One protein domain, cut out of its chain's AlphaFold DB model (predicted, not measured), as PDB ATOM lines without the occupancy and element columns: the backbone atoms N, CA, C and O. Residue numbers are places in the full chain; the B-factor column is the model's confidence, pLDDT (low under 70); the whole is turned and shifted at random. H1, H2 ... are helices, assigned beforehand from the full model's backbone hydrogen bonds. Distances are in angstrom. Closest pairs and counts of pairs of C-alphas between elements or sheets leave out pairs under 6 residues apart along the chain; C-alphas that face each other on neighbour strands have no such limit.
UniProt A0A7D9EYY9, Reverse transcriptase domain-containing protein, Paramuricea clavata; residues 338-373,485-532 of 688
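This is residues 338 to 373 and 485 to 532 of the 688 residues of the protein "Reverse transcriptase domain-containing protein" of Paramuricea clavata (UniProt A0A7D9EYY9). H2 and residues 363 to 371, which hold no named element, make the middle, with long H3 past one side, H1 at another, and H4, H5 and H6 round the rest. The printed part has 84 residues, 50 of them in six named helices, H1 to H6 in order along the chain, with no named strand, and its class is all helix. The whole is compact, radius of gyration of the C-alphas 12.7 A, spanning 34 by 34 by 29 A.

Find C-alpha 338 at (7.170, -14.525, -18.787); from there H1 runs 16.4 A to 349. H2 is 359 to 362, H3 485 to 502, 25.3 A, H4 509 to 516, H5 520 to 523, and H6 525 to 528, ending at (-6.168, 2.171, -27.768).

H3 touches H2 with residues 494 to 501 alone, closest at C-alphas 497 and 359, 5.2 A. With 498 to 502 alone it touches H4, closest at C-alphas 502 and 512, 5.6 A, opposite ways at a steep tilt of 49 degrees. H1, H5 and H6 touch no helix. Every O i to N i+4 pair is within hydrogen-bond range in H1 and H3, 3 of 4 in H4.

Residues 374 to 484 are cut out; C-alphas 373 and 485 are 15.1 A apart. The pLDDT is under 70 at 338 and 517 to 521.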
ATOM      1  N   TYR A 338       8.358 -14.870 -17.999       64.25
ATOM      2  CA  TYR A 338       7.170 -14.525 -18.787       64.25
ATOM      3  C   TYR A 338       6.868 -13.031 -18.648       64.25
ATOM      4  O   TYR A 338       6.479 -12.392 -19.623       64.25
ATOM      5  N   ARG A 339       7.170 -12.454 -17.472       71.19
ATOM      6  CA  ARG A 339       7.155 -11.008 -17.242       71.19
ATOM      7  C   ARG A 339       8.081 -10.314 -18.223       71.19
ATOM      8  O   ARG A 339       7.652  -9.421 -18.936       71.19
ATOM      9  N   LYS A 340       9.337 -10.747 -18.311       72.25
ATOM     10  CA  LYS A 340      10.327 -10.157 -19.215       72.25
ATOM     11  C   LYS A 340       9.906 -10.247 -20.682       72.25
ATOM     12  O   LYS A 340       9.961  -9.222 -21.353       72.25
ATOM     13  N   LYS A 341       9.442 -11.409 -21.165       77.75
ATOM     14  CA  LYS A 341       8.953 -11.557 -22.553       77.75
ATOM     15  C   LYS A 341       7.732 -10.673 -22.819       77.75
ATOM     16  O   LYS A 341       7.705  -9.968 -23.822       77.75
ATOM     17  N   LEU A 342       6.754 -10.655 -21.911       83.06
ATOM     18  CA  LEU A 342       5.584  -9.780 -22.015       83.06
ATOM     19  C   LEU A 342       6.000  -8.308 -22.091       83.06
ATOM     20  O   LEU A 342       5.566  -7.584 -22.979       83.06
ATOM     21  N   ILE A 343       6.883  -7.873 -21.193       86.88
ATOM     22  CA  ILE A 343       7.400  -6.505 -21.173       86.88
ATOM     23  C   ILE A 343       8.192  -6.190 -22.451       86.88
ATOM     24  O   ILE A 343       8.105  -5.074 -22.951       86.88
ATOM     25  N   GLU A 344       8.946  -7.139 -23.011       87.44
ATOM     26  CA  GLU A 344       9.636  -6.974 -24.299       87.44
ATOM     27  C   GLU A 344       8.652  -6.805 -25.466       87.44
ATOM     28  O   GLU A 344       8.851  -5.922 -26.302       87.44
ATOM     29  N   VAL A 345       7.552  -7.565 -25.486       89.62
ATOM     30  CA  VAL A 345       6.476  -7.410 -26.478       89.62
ATOM     31  C   VAL A 345       5.780  -6.057 -26.327       89.62
ATOM     32  O   VAL A 345       5.647  -5.330 -27.309       89.62
ATOM     33  N   LEU A 346       5.399  -5.670 -25.106       91.75
ATOM     34  CA  LEU A 346       4.762  -4.375 -24.833       91.75
ATOM     35  C   LEU A 346       5.672  -3.204 -25.218       91.75
ATOM     36  O   LEU A 346       5.217  -2.237 -25.831       91.75
ATOM     37  N   ARG A 347       6.973  -3.316 -24.929       93.19
ATOM     38  CA  ARG A 347       7.991  -2.367 -25.391       93.19
ATOM     39  C   ARG A 347       8.049  -2.299 -26.911       93.19
ATOM     40  O   ARG A 347       8.065  -1.201 -27.448       93.19
ATOM     41  N   SER A 348       8.036  -3.435 -27.605       92.75
ATOM     42  CA  SER A 348       8.013  -3.458 -29.069       92.75
ATOM     43  C   SER A 348       6.779  -2.735 -29.618       92.75
ATOM     44  O   SER A 348       6.923  -1.805 -30.415       92.75
ATOM     45  N   ILE A 349       5.583  -3.062 -29.117       90.62
ATOM     46  CA  ILE A 349       4.316  -2.441 -29.530       90.62
ATOM     47  C   ILE A 349       4.365  -0.925 -29.315       90.62
ATOM     48  O   ILE A 349       4.203  -0.169 -30.268       90.62
ATOM     49  N   CYS A 350       4.712  -0.473 -28.108       90.44
ATOM     50  CA  CYS A 350       4.755   0.951 -27.755       90.44
ATOM     51  C   CYS A 350       6.023   1.670 -28.251       90.44
ATOM     52  O   CYS A 350       6.238   2.836 -27.937       90.44
ATOM     53  N   ASN A 351       6.901   0.974 -28.983       91.81
ATOM     54  CA  ASN A 351       8.211   1.461 -29.403       91.81
ATOM     55  C   ASN A 351       9.129   1.883 -28.234       91.81
ATOM     56  O   ASN A 351      10.002   2.712 -28.414       91.81
ATOM     57  N   LEU A 352       8.994   1.354 -27.027       92.75
ATOM     58  CA  LEU A 352       9.765   1.809 -25.865       92.75
ATOM     59  C   LEU A 352      11.115   1.077 -25.726       92.75
ATOM     60  O   LEU A 352      11.191  -0.132 -25.946       92.75
ATOM     61  N   PRO A 353      12.206   1.755 -25.318       89.88
ATOM     62  CA  PRO A 353      13.487   1.096 -25.066       89.88
ATOM     63  C   PRO A 353      13.482   0.301 -23.749       89.88
ATOM     64  O   PRO A 353      12.648   0.515 -22.870       89.88
ATOM     65  N   LYS A 354      14.484  -0.573 -23.556       87.56
ATOM     66  CA  LYS A 354      14.636  -1.402 -22.337       87.56
ATOM     67  C   LYS A 354      14.677  -0.600 -21.029       87.56
ATOM     68  O   LYS A 354      14.259  -1.115 -20.000       87.56
ATOM     69  N   ARG A 355      15.156   0.646 -21.076       86.25
ATOM     70  CA  ARG A 355      15.214   1.565 -19.926       86.25
ATOM     71  C   ARG A 355      13.857   2.139 -19.508       86.25
ATOM     72  O   ARG A 355      13.759   2.725 -18.436       86.25
ATOM     73  N   CYS A 356      12.828   2.020 -20.350       91.12
ATOM     74  CA  CYS A 356      11.491   2.450 -19.970       91.12
ATOM     75  C   CYS A 356      10.975   1.567 -18.827       91.12
ATOM     76  O   CYS A 356      11.081   0.331 -18.882       91.12
ATOM     77  N   THR A 357      10.445   2.216 -17.793       92.81
ATOM     78  CA  THR A 357       9.874   1.558 -16.622       92.81
ATOM     79  C   THR A 357       8.704   0.660 -17.011       92.81
ATOM     80  O   THR A 357       7.841   1.031 -17.802       92.81
ATOM     81  N   GLN A 358       8.640  -0.531 -16.418       92.12
ATOM     82  CA  GLN A 358       7.496  -1.428 -16.608       92.12
ATOM     83  C   GLN A 358       6.202  -0.864 -16.002       92.12
ATOM     84  O   GLN A 358       5.116  -1.228 -16.438       92.12
ATOM     85  N   HIS A 359       6.307   0.033 -15.013       94.44
ATOM     86  CA  HIS A 359       5.145   0.631 -14.357       94.44
ATOM     87  C   HIS A 359       4.300   1.465 -15.319       94.44
ATOM     88  O   HIS A 359       3.100   1.562 -15.120       94.44
ATOM     89  N   TYR A 360       4.886   1.965 -16.410       93.62
ATOM     90  CA  TYR A 360       4.171   2.675 -17.467       93.62
ATOM     91  C   TYR A 360       3.030   1.847 -18.086       93.62
ATOM     92  O   TYR A 360       1.955   2.368 -18.376       93.62
ATOM     93  N   PHE A 361       3.238   0.536 -18.249       93.69
ATOM     94  CA  PHE A 361       2.249  -0.356 -18.856       93.69
ATOM     95  C   PHE A 361       1.068  -0.649 -17.927       93.69
ATOM     96  O   PHE A 361      -0.056  -0.824 -18.391       93.69
ATOM     97  N   PHE A 362       1.326  -0.717 -16.624       94.12
ATOM     98  CA  PHE A 362       0.351  -1.195 -15.642       94.12
ATOM     99  C   PHE A 362      -0.251  -0.082 -14.779       94.12
ATOM    100  O   PHE A 362      -1.232  -0.311 -14.078       94.12
ATOM    101  N   ALA A 363       0.327   1.121 -14.812       92.69
ATOM    102  CA  ALA A 363      -0.206   2.288 -14.124       92.69
ATOM    103  C   ALA A 363      -1.596   2.646 -14.652       92.69
ATOM    104  O   ALA A 363      -1.894   2.455 -15.834       92.69
ATOM    105  N   ASP A 364      -2.429   3.182 -13.762       89.44
ATOM    106  CA  ASP A 364      -3.784   3.605 -14.093       89.44
ATOM    107  C   ASP A 364      -3.809   4.612 -15.257       89.44
ATOM    108  O   ASP A 364      -2.903   5.436 -15.427       89.44
ATOM    109  N   ARG A 365      -4.868   4.545 -16.070       87.12
ATOM    110  CA  ARG A 365      -5.019   5.422 -17.234       87.12
ATOM    111  C   ARG A 365      -5.121   6.879 -16.825       87.12
ATOM    112  O   ARG A 365      -4.588   7.702 -17.548       87.12
ATOM    113  N   ALA A 366      -5.680   7.171 -15.648       84.31
ATOM    114  CA  ALA A 366      -5.824   8.527 -15.119       84.31
ATOM    115  C   ALA A 366      -4.491   9.267 -14.884       84.31
ATOM    116  O   ALA A 366      -4.497  10.465 -14.626       84.31
ATOM    117  N   VAL A 367      -3.349   8.569 -14.924       86.00
ATOM    118  CA  VAL A 367      -2.008   9.183 -14.864       86.00
ATOM    119  C   VAL A 367      -1.233   9.028 -16.177       86.00
ATOM    120  O   VAL A 367      -0.014   9.173 -16.207       86.00
ATOM    121  N   GLY A 368      -1.916   8.676 -17.269       83.62
ATOM    122  CA  GLY A 368      -1.307   8.457 -18.582       83.62
ATOM    123  C   GLY A 368      -0.584   7.117 -18.760       83.62
ATOM    124  O   GLY A 368       0.180   6.977 -19.719       83.62
ATOM    125  N   GLY A 369      -0.802   6.145 -17.865       89.19
ATOM    126  CA  GLY A 369      -0.393   4.752 -18.073       89.19
ATOM    127  C   GLY A 369      -1.321   4.014 -19.049       89.19
ATOM    128  O   GLY A 369      -2.395   4.505 -19.394       89.19
ATOM    129  N   LEU A 370      -0.943   2.808 -19.490       90.25
ATOM    130  CA  LEU A 370      -1.825   2.002 -20.358       90.25
ATOM    131  C   LEU A 370      -2.974   1.331 -19.579       90.25
ATOM    132  O   LEU A 370      -3.971   0.907 -20.163       90.25
ATOM    133  N   GLY A 371      -2.872   1.211 -18.254       89.62
ATOM    134  CA  GLY A 371      -3.890   0.558 -17.431       89.62
ATOM    135  C   GLY A 371      -4.051  -0.937 -17.703       89.62
ATOM    136  O   GLY A 371      -5.128  -1.481 -17.457       89.62
ATOM    137  N   LEU A 372      -3.018  -1.607 -18.226       91.62
ATOM    138  CA  LEU A 372      -3.011  -3.065 -18.311       91.62
ATOM    139  C   LEU A 372      -2.961  -3.654 -16.899       91.62
ATOM    140  O   LEU A 372      -2.300  -3.119 -16.012       91.62
ATOM    141  N   GLN A 373      -3.626  -4.785 -16.691       91.19
ATOM    142  CA  GLN A 373      -3.502  -5.506 -15.431       91.19
ATOM    143  C   GLN A 373      -2.195  -6.309 -15.441       91.19
ATOM    144  O   GLN A 373      -1.984  -7.104 -16.358       91.19
ATOM    145  N   VAL A 485     -14.638  -6.973  -4.442       82.19
ATOM    146  CA  VAL A 485     -13.232  -7.192  -4.068       82.19
ATOM    147  C   VAL A 485     -12.329  -7.255  -5.299       82.19
ATOM    148  O   VAL A 485     -11.302  -6.583  -5.325       82.19
ATOM    149  N   ALA A 486     -12.712  -7.997  -6.343       87.25
ATOM    150  CA  ALA A 486     -11.926  -8.075  -7.578       87.25
ATOM    151  C   ALA A 486     -11.706  -6.686  -8.202       87.25
ATOM    152  O   ALA A 486     -10.565  -6.286  -8.429       87.25
ATOM    153  N   SER A 487     -12.785  -5.918  -8.393       87.38
ATOM    154  CA  SER A 487     -12.719  -4.566  -8.961       87.38
ATOM    155  C   SER A 487     -11.840  -3.621  -8.140       87.38
ATOM    156  O   SER A 487     -11.068  -2.844  -8.708       87.38
ATOM    157  N   TYR A 488     -11.933  -3.692  -6.807       86.12
ATOM    158  CA  TYR A 488     -11.086  -2.906  -5.912       86.12
ATOM    159  C   TYR A 488      -9.613  -3.283  -6.067       86.12
ATOM    160  O   TYR A 488      -8.781  -2.411  -6.301       86.12
ATOM    161  N   LEU A 489      -9.289  -4.574  -5.987       88.88
ATOM    162  CA  LEU A 489      -7.912  -5.057  -6.050       88.88
ATOM    163  C   LEU A 489      -7.250  -4.747  -7.399       88.88
ATOM    164  O   LEU A 489      -6.081  -4.363  -7.436       88.88
ATOM    165  N   HIS A 490      -8.000  -4.841  -8.499       92.12
ATOM    166  CA  HIS A 490      -7.539  -4.410  -9.822       92.12
ATOM    167  C   HIS A 490      -7.180  -2.922  -9.839       92.12
ATOM    168  O   HIS A 490      -6.121  -2.537 -10.333       92.12
ATOM    169  N   ARG A 491      -8.039  -2.071  -9.265       89.31
ATOM    170  CA  ARG A 491      -7.771  -0.632  -9.145       89.31
ATOM    171  C   ARG A 491      -6.578  -0.353  -8.228       89.31
ATOM    172  O   ARG A 491      -5.741   0.474  -8.570       89.31
ATOM    173  N   PHE A 492      -6.473  -1.052  -7.101       88.81
ATOM    174  CA  PHE A 492      -5.366  -0.921  -6.155       88.81
ATOM    175  C   PHE A 492      -4.018  -1.272  -6.801       88.81
ATOM    176  O   PHE A 492      -3.070  -0.497  -6.700       88.81
ATOM    177  N   SER A 493      -3.946  -2.388  -7.535       91.75
ATOM    178  CA  SER A 493      -2.749  -2.789  -8.292       91.75
ATOM    179  C   SER A 493      -2.323  -1.706  -9.296       91.75
ATOM    180  O   SER A 493      -1.165  -1.275  -9.293       91.75
ATOM    181  N   ARG A 494      -3.266  -1.167 -10.085       92.50
ATOM    182  CA  ARG A 494      -2.982  -0.064 -11.022       92.50
ATOM    183  C   ARG A 494      -2.539   1.223 -10.325       92.50
ATOM    184  O   ARG A 494      -1.634   1.897 -10.818       92.50
ATOM    185  N   ASN A 495      -3.123   1.550  -9.173       90.69
ATOM    186  CA  ASN A 495      -2.731   2.714  -8.375       90.69
ATOM    187  C   ASN A 495      -1.313   2.569  -7.805       90.69
ATOM    188  O   ASN A 495      -0.524   3.499  -7.916       90.69
ATOM    189  N   ASN A 496      -0.944   1.397  -7.284       91.44
ATOM    190  CA  ASN A 496       0.416   1.126  -6.805       91.44
ATOM    191  C   ASN A 496       1.447   1.284  -7.941       91.44
ATOM    192  O   ASN A 496       2.527   1.851  -7.771       91.44
ATOM    193  N   HIS A 497       1.105   0.839  -9.153       94.50
ATOM    194  CA  HIS A 497       1.924   1.113 -10.333       94.50
ATOM    195  C   HIS A 497       1.967   2.597 -10.714       94.50
ATOM    196  O   HIS A 497       3.036   3.078 -11.091       94.50
ATOM    197  N   ALA A 498       0.855   3.325 -10.592       93.25
ATOM    198  CA  ALA A 498       0.802   4.766 -10.825       93.25
ATOM    199  C   ALA A 498       1.695   5.540  -9.843       93.25
ATOM    200  O   ALA A 498       2.472   6.386 -10.277       93.25
ATOM    201  N   GLU A 499       1.661   5.215  -8.550       93.25
ATOM    202  CA  GLU A 499       2.532   5.818  -7.531       93.25
ATOM    203  C   GLU A 499       4.010   5.571  -7.837       93.25
ATOM    204  O   GLU A 499       4.811   6.506  -7.861       93.25
ATOM    205  N   LYS A 500       4.370   4.327  -8.176       94.81
ATOM    206  CA  LYS A 500       5.739   3.982  -8.587       94.81
ATOM    207  C   LYS A 500       6.170   4.705  -9.859       94.81
ATOM    208  O   LYS A 500       7.341   5.046  -9.979       94.81
ATOM    209  N   LEU A 501       5.264   4.922 -10.814       94.31
ATOM    210  CA  LEU A 501       5.546   5.686 -12.029       94.31
ATOM    211  C   LEU A 501       5.779   7.167 -11.705       94.31
ATOM    212  O   LEU A 501       6.792   7.720 -12.125       94.31
ATOM    213  N   MET A 502       4.880   7.789 -10.941       92.50
ATOM    214  CA  MET A 502       4.968   9.200 -10.547       92.50
ATOM    215  C   MET A 502       6.204   9.493  -9.690       92.50
ATOM    216  O   MET A 502       6.806  10.554  -9.839       92.50
ATOM    217  N   GLY A 503       6.623   8.535  -8.855       92.88
ATOM    218  CA  GLY A 503       7.835   8.629  -8.039       92.88
ATOM    219  C   GLY A 503       9.148   8.604  -8.832       92.88
ATOM    220  O   GLY A 503      10.206   8.859  -8.260       92.88
ATOM    221  N   LEU A 504       9.125   8.314 -10.140       92.00
ATOM    222  CA  LEU A 504      10.331   8.354 -10.970       92.00
ATOM    223  C   LEU A 504      10.683   9.803 -11.351       92.00
ATOM    224  O   LEU A 504       9.883  10.455 -12.028       92.00
ATOM    225  N   PRO A 505      11.904  10.289 -11.043       88.06
ATOM    226  CA  PRO A 505      12.287  11.681 -11.288       88.06
ATOM    227  C   PRO A 505      12.165  12.119 -12.751       88.06
ATOM    228  O   PRO A 505      11.811  13.262 -13.026       88.06
ATOM    229  N   ASP A 506      12.463  11.213 -13.688       85.75
ATOM    230  CA  ASP A 506      12.520  11.513 -15.121       85.75
ATOM    231  C   ASP A 506      11.282  11.029 -15.889       85.75
ATOM    232  O   ASP A 506      10.627  11.814 -16.568       85.75
ATOM    233  N   GLN A 507      10.917   9.752 -15.739       90.88
ATOM    234  CA  GLN A 507       9.808   9.143 -16.491       90.88
ATOM    235  C   GLN A 507       8.426   9.416 -15.865       90.88
ATOM    236  O   GLN A 507       7.412   9.139 -16.500       90.88
ATOM    237  N   GLY A 508       8.370   9.945 -14.636       90.50
ATOM    238  CA  GLY A 508       7.129  10.223 -13.907       90.50
ATOM    239  C   GLY A 508       6.577  11.641 -14.079       90.50
ATOM    240  O   GLY A 508       5.497  11.933 -13.577       90.50
ATOM    241  N   LYS A 509       7.293  12.543 -14.764       88.56
ATOM    242  CA  LYS A 509       6.945  13.978 -14.808       88.56
ATOM    243  C   LYS A 509       5.595  14.256 -15.475       88.56
ATOM    244  O   LYS A 509       4.798  15.007 -14.922       88.56
ATOM    245  N   VAL A 510       5.323  13.604 -16.608       88.12
ATOM    246  CA  VAL A 510       4.032  13.714 -17.310       88.12
ATOM    247  C   VAL A 510       2.911  13.110 -16.465       88.12
ATOM    248  O   VAL A 510       1.856  13.714 -16.321       88.12
ATOM    249  N   ALA A 511       3.155  11.959 -15.827       89.00
ATOM    250  CA  ALA A 511       2.162  11.296 -14.984       89.00
ATOM    251  C   ALA A 511       1.705  12.170 -13.803       89.00
ATOM    252  O   ALA A 511       0.518  12.200 -13.486       89.00
ATOM    253  N   ARG A 512       2.631  12.925 -13.190       88.69
ATOM    254  CA  ARG A 512       2.314  13.889 -12.121       88.69
ATOM    255  C   ARG A 512       1.456  15.052 -12.619       88.69
ATOM    256  O   ARG A 512       0.500  15.419 -11.948       88.69
ATOM    257  N   CYS A 513       1.744  15.563 -13.815       86.25
ATOM    258  CA  CYS A 513       0.947  16.611 -14.450       86.25
ATOM    259  C   CYS A 513      -0.477  16.126 -14.784       86.25
ATOM    260  O   CYS A 513      -1.460  16.763 -14.409       86.25
ATOM    261  N   LEU A 514      -0.607  14.948 -15.405       84.00
ATOM    262  CA  LEU A 514      -1.908  14.381 -15.782       84.00
ATOM    263  C   LEU A 514      -2.785  14.050 -14.572       84.00
ATOM    264  O   LEU A 514      -3.994  14.240 -14.635       84.00
ATOM    265  N   LYS A 515      -2.190  13.615 -13.453       83.81
ATOM    266  CA  LYS A 515      -2.933  13.307 -12.223       83.81
ATOM    267  C   LYS A 515      -3.714  14.508 -11.674       83.81
ATOM    268  O   LYS A 515      -4.750  14.306 -11.043       83.81
ATOM    269  N   GLN A 516      -3.207  15.722 -11.886       76.12
ATOM    270  CA  GLN A 516      -3.845  16.971 -11.463       76.12
ATOM    271  C   GLN A 516      -4.939  17.427 -12.431       76.12
ATOM    272  O   GLN A 516      -5.845  18.162 -12.044       76.12
ATOM    273  N   SER A 517      -4.877  16.984 -13.689       68.44
ATOM    274  CA  SER A 517      -5.929  17.254 -14.658       68.44
ATOM    275  C   SER A 517      -7.202  16.523 -14.230       68.44
ATOM    276  O   SER A 517      -7.326  15.306 -14.364       68.44
ATOM    277  N   ASN A 518      -8.182  17.269 -13.720       60.12
ATOM    278  CA  ASN A 518      -9.490  16.747 -13.300       60.12
ATOM    279  C   ASN A 518     -10.371  16.277 -14.479       60.12
ATOM    280  O   ASN A 518     -11.573  16.070 -14.310       60.12
ATOM    281  N   ILE A 519      -9.799  16.101 -15.677       67.62
ATOM    282  CA  ILE A 519     -10.500  15.701 -16.900       67.62
ATOM    283  C   ILE A 519      -9.855  14.416 -17.452       67.62
ATOM    284  O   ILE A 519      -8.993  14.474 -18.328       67.62
ATOM    285  N   PRO A 520     -10.278  13.224 -16.985       59.84
ATOM    286  CA  PRO A 520      -9.699  11.946 -17.416       59.84
ATOM    287  C   PRO A 520      -9.826  11.663 -18.922       59.84
ATOM    288  O   PRO A 520      -9.080  10.857 -19.472       59.84
ATOM    289  N   SER A 521     -10.773  12.305 -19.615       66.25
ATOM    290  CA  SER A 521     -11.028  12.071 -21.039       66.25
ATOM    291  C   SER A 521      -9.935  12.590 -21.975       66.25
ATOM    292  O   SER A 521      -9.861  12.111 -23.105       66.25
ATOM    293  N   THR A 522      -9.061  13.500 -21.528       71.00
ATOM    294  CA  THR A 522      -8.036  14.137 -22.380       71.00
ATOM    295  C   THR A 522      -6.978  13.167 -22.904       71.00
ATOM    296  O   THR A 522      -6.394  13.402 -23.955       71.00
ATOM    297  N   HIS A 523      -6.771  12.041 -22.220       76.94
ATOM    298  CA  HIS A 523      -5.697  11.091 -22.518       76.94
ATOM    299  C   HIS A 523      -6.176   9.634 -22.632       76.94
ATOM    300  O   HIS A 523      -5.358   8.716 -22.675       76.94
ATOM    301  N   ASN A 524      -7.490   9.395 -22.738       74.81
ATOM    302  CA  ASN A 524      -8.053   8.043 -22.895       74.81
ATOM    303  C   ASN A 524      -7.560   7.325 -24.164       74.81
ATOM    304  O   ASN A 524      -7.352   6.110 -24.141       74.81
ATOM    305  N   TRP A 525      -7.293   8.081 -25.234       81.44
ATOM    306  CA  TRP A 525      -6.731   7.583 -26.494       81.44
ATOM    307  C   TRP A 525      -5.339   6.951 -26.323       81.44
ATOM    308  O   TRP A 525      -4.884   6.219 -27.197       81.44
ATOM    309  N   CYS A 526      -4.638   7.182 -25.206       81.25
ATOM    310  CA  CYS A 526      -3.331   6.566 -24.964       81.25
ATOM    311  C   CYS A 526      -3.392   5.044 -24.892       81.25
ATOM    312  O   CYS A 526      -2.407   4.387 -25.218       81.25
ATOM    313  N   PHE A 527      -4.518   4.472 -24.468       82.19
ATOM    314  CA  PHE A 527      -4.640   3.025 -24.354       82.19
ATOM    315  C   PHE A 527      -4.805   2.335 -25.711       82.19
ATOM    316  O   PHE A 527      -4.134   1.339 -25.974       82.19
ATOM    317  N   ASP A 528      -5.706   2.846 -26.549       80.75
ATOM    318  CA  ASP A 528      -6.168   2.171 -27.768       80.75
ATOM    319  C   ASP A 528      -5.797   2.904 -29.067       80.75
ATOM    320  O   ASP A 528      -5.989   2.363 -30.155       80.75
ATOM    321  N   GLY A 529      -5.234   4.108 -28.970       84.94
ATOM    322  CA  GLY A 529      -4.885   4.939 -30.116       84.94
ATOM    323  C   GLY A 529      -6.091   5.545 -30.828       84.94
ATOM    324  O   GLY A 529      -5.950   5.980 -31.971       84.94
ATOM    325  N   THR A 530      -7.267   5.583 -30.193       85.56
ATOM    326  CA  THR A 530      -8.481   6.128 -30.813       85.56
ATOM    327  C   THR A 530      -8.242   7.555 -31.306       85.56
ATOM    328  O   THR A 530      -7.860   8.436 -30.541       85.56
ATOM    329  N   GLY A 531      -8.484   7.785 -32.599       82.44
ATOM    330  CA  GLY A 531      -8.358   9.106 -33.220       82.44
ATOM    331  C   GLY A 531      -6.943   9.504 -33.654       82.44
ATOM    332  O   GLY A 531      -6.776  10.621 -34.139       82.44
ATOM    333  N   ILE A 532      -5.935   8.627 -33.541       85.38
ATOM    334  CA  ILE A 532      -4.565   8.914 -34.003       85.38
ATOM    335  C   ILE A 532      -3.972   7.783 -34.851       85.38
ATOM    336  O   ILE A 532      -4.343   6.616 -34.736       85.38
TER     337      ILE A 532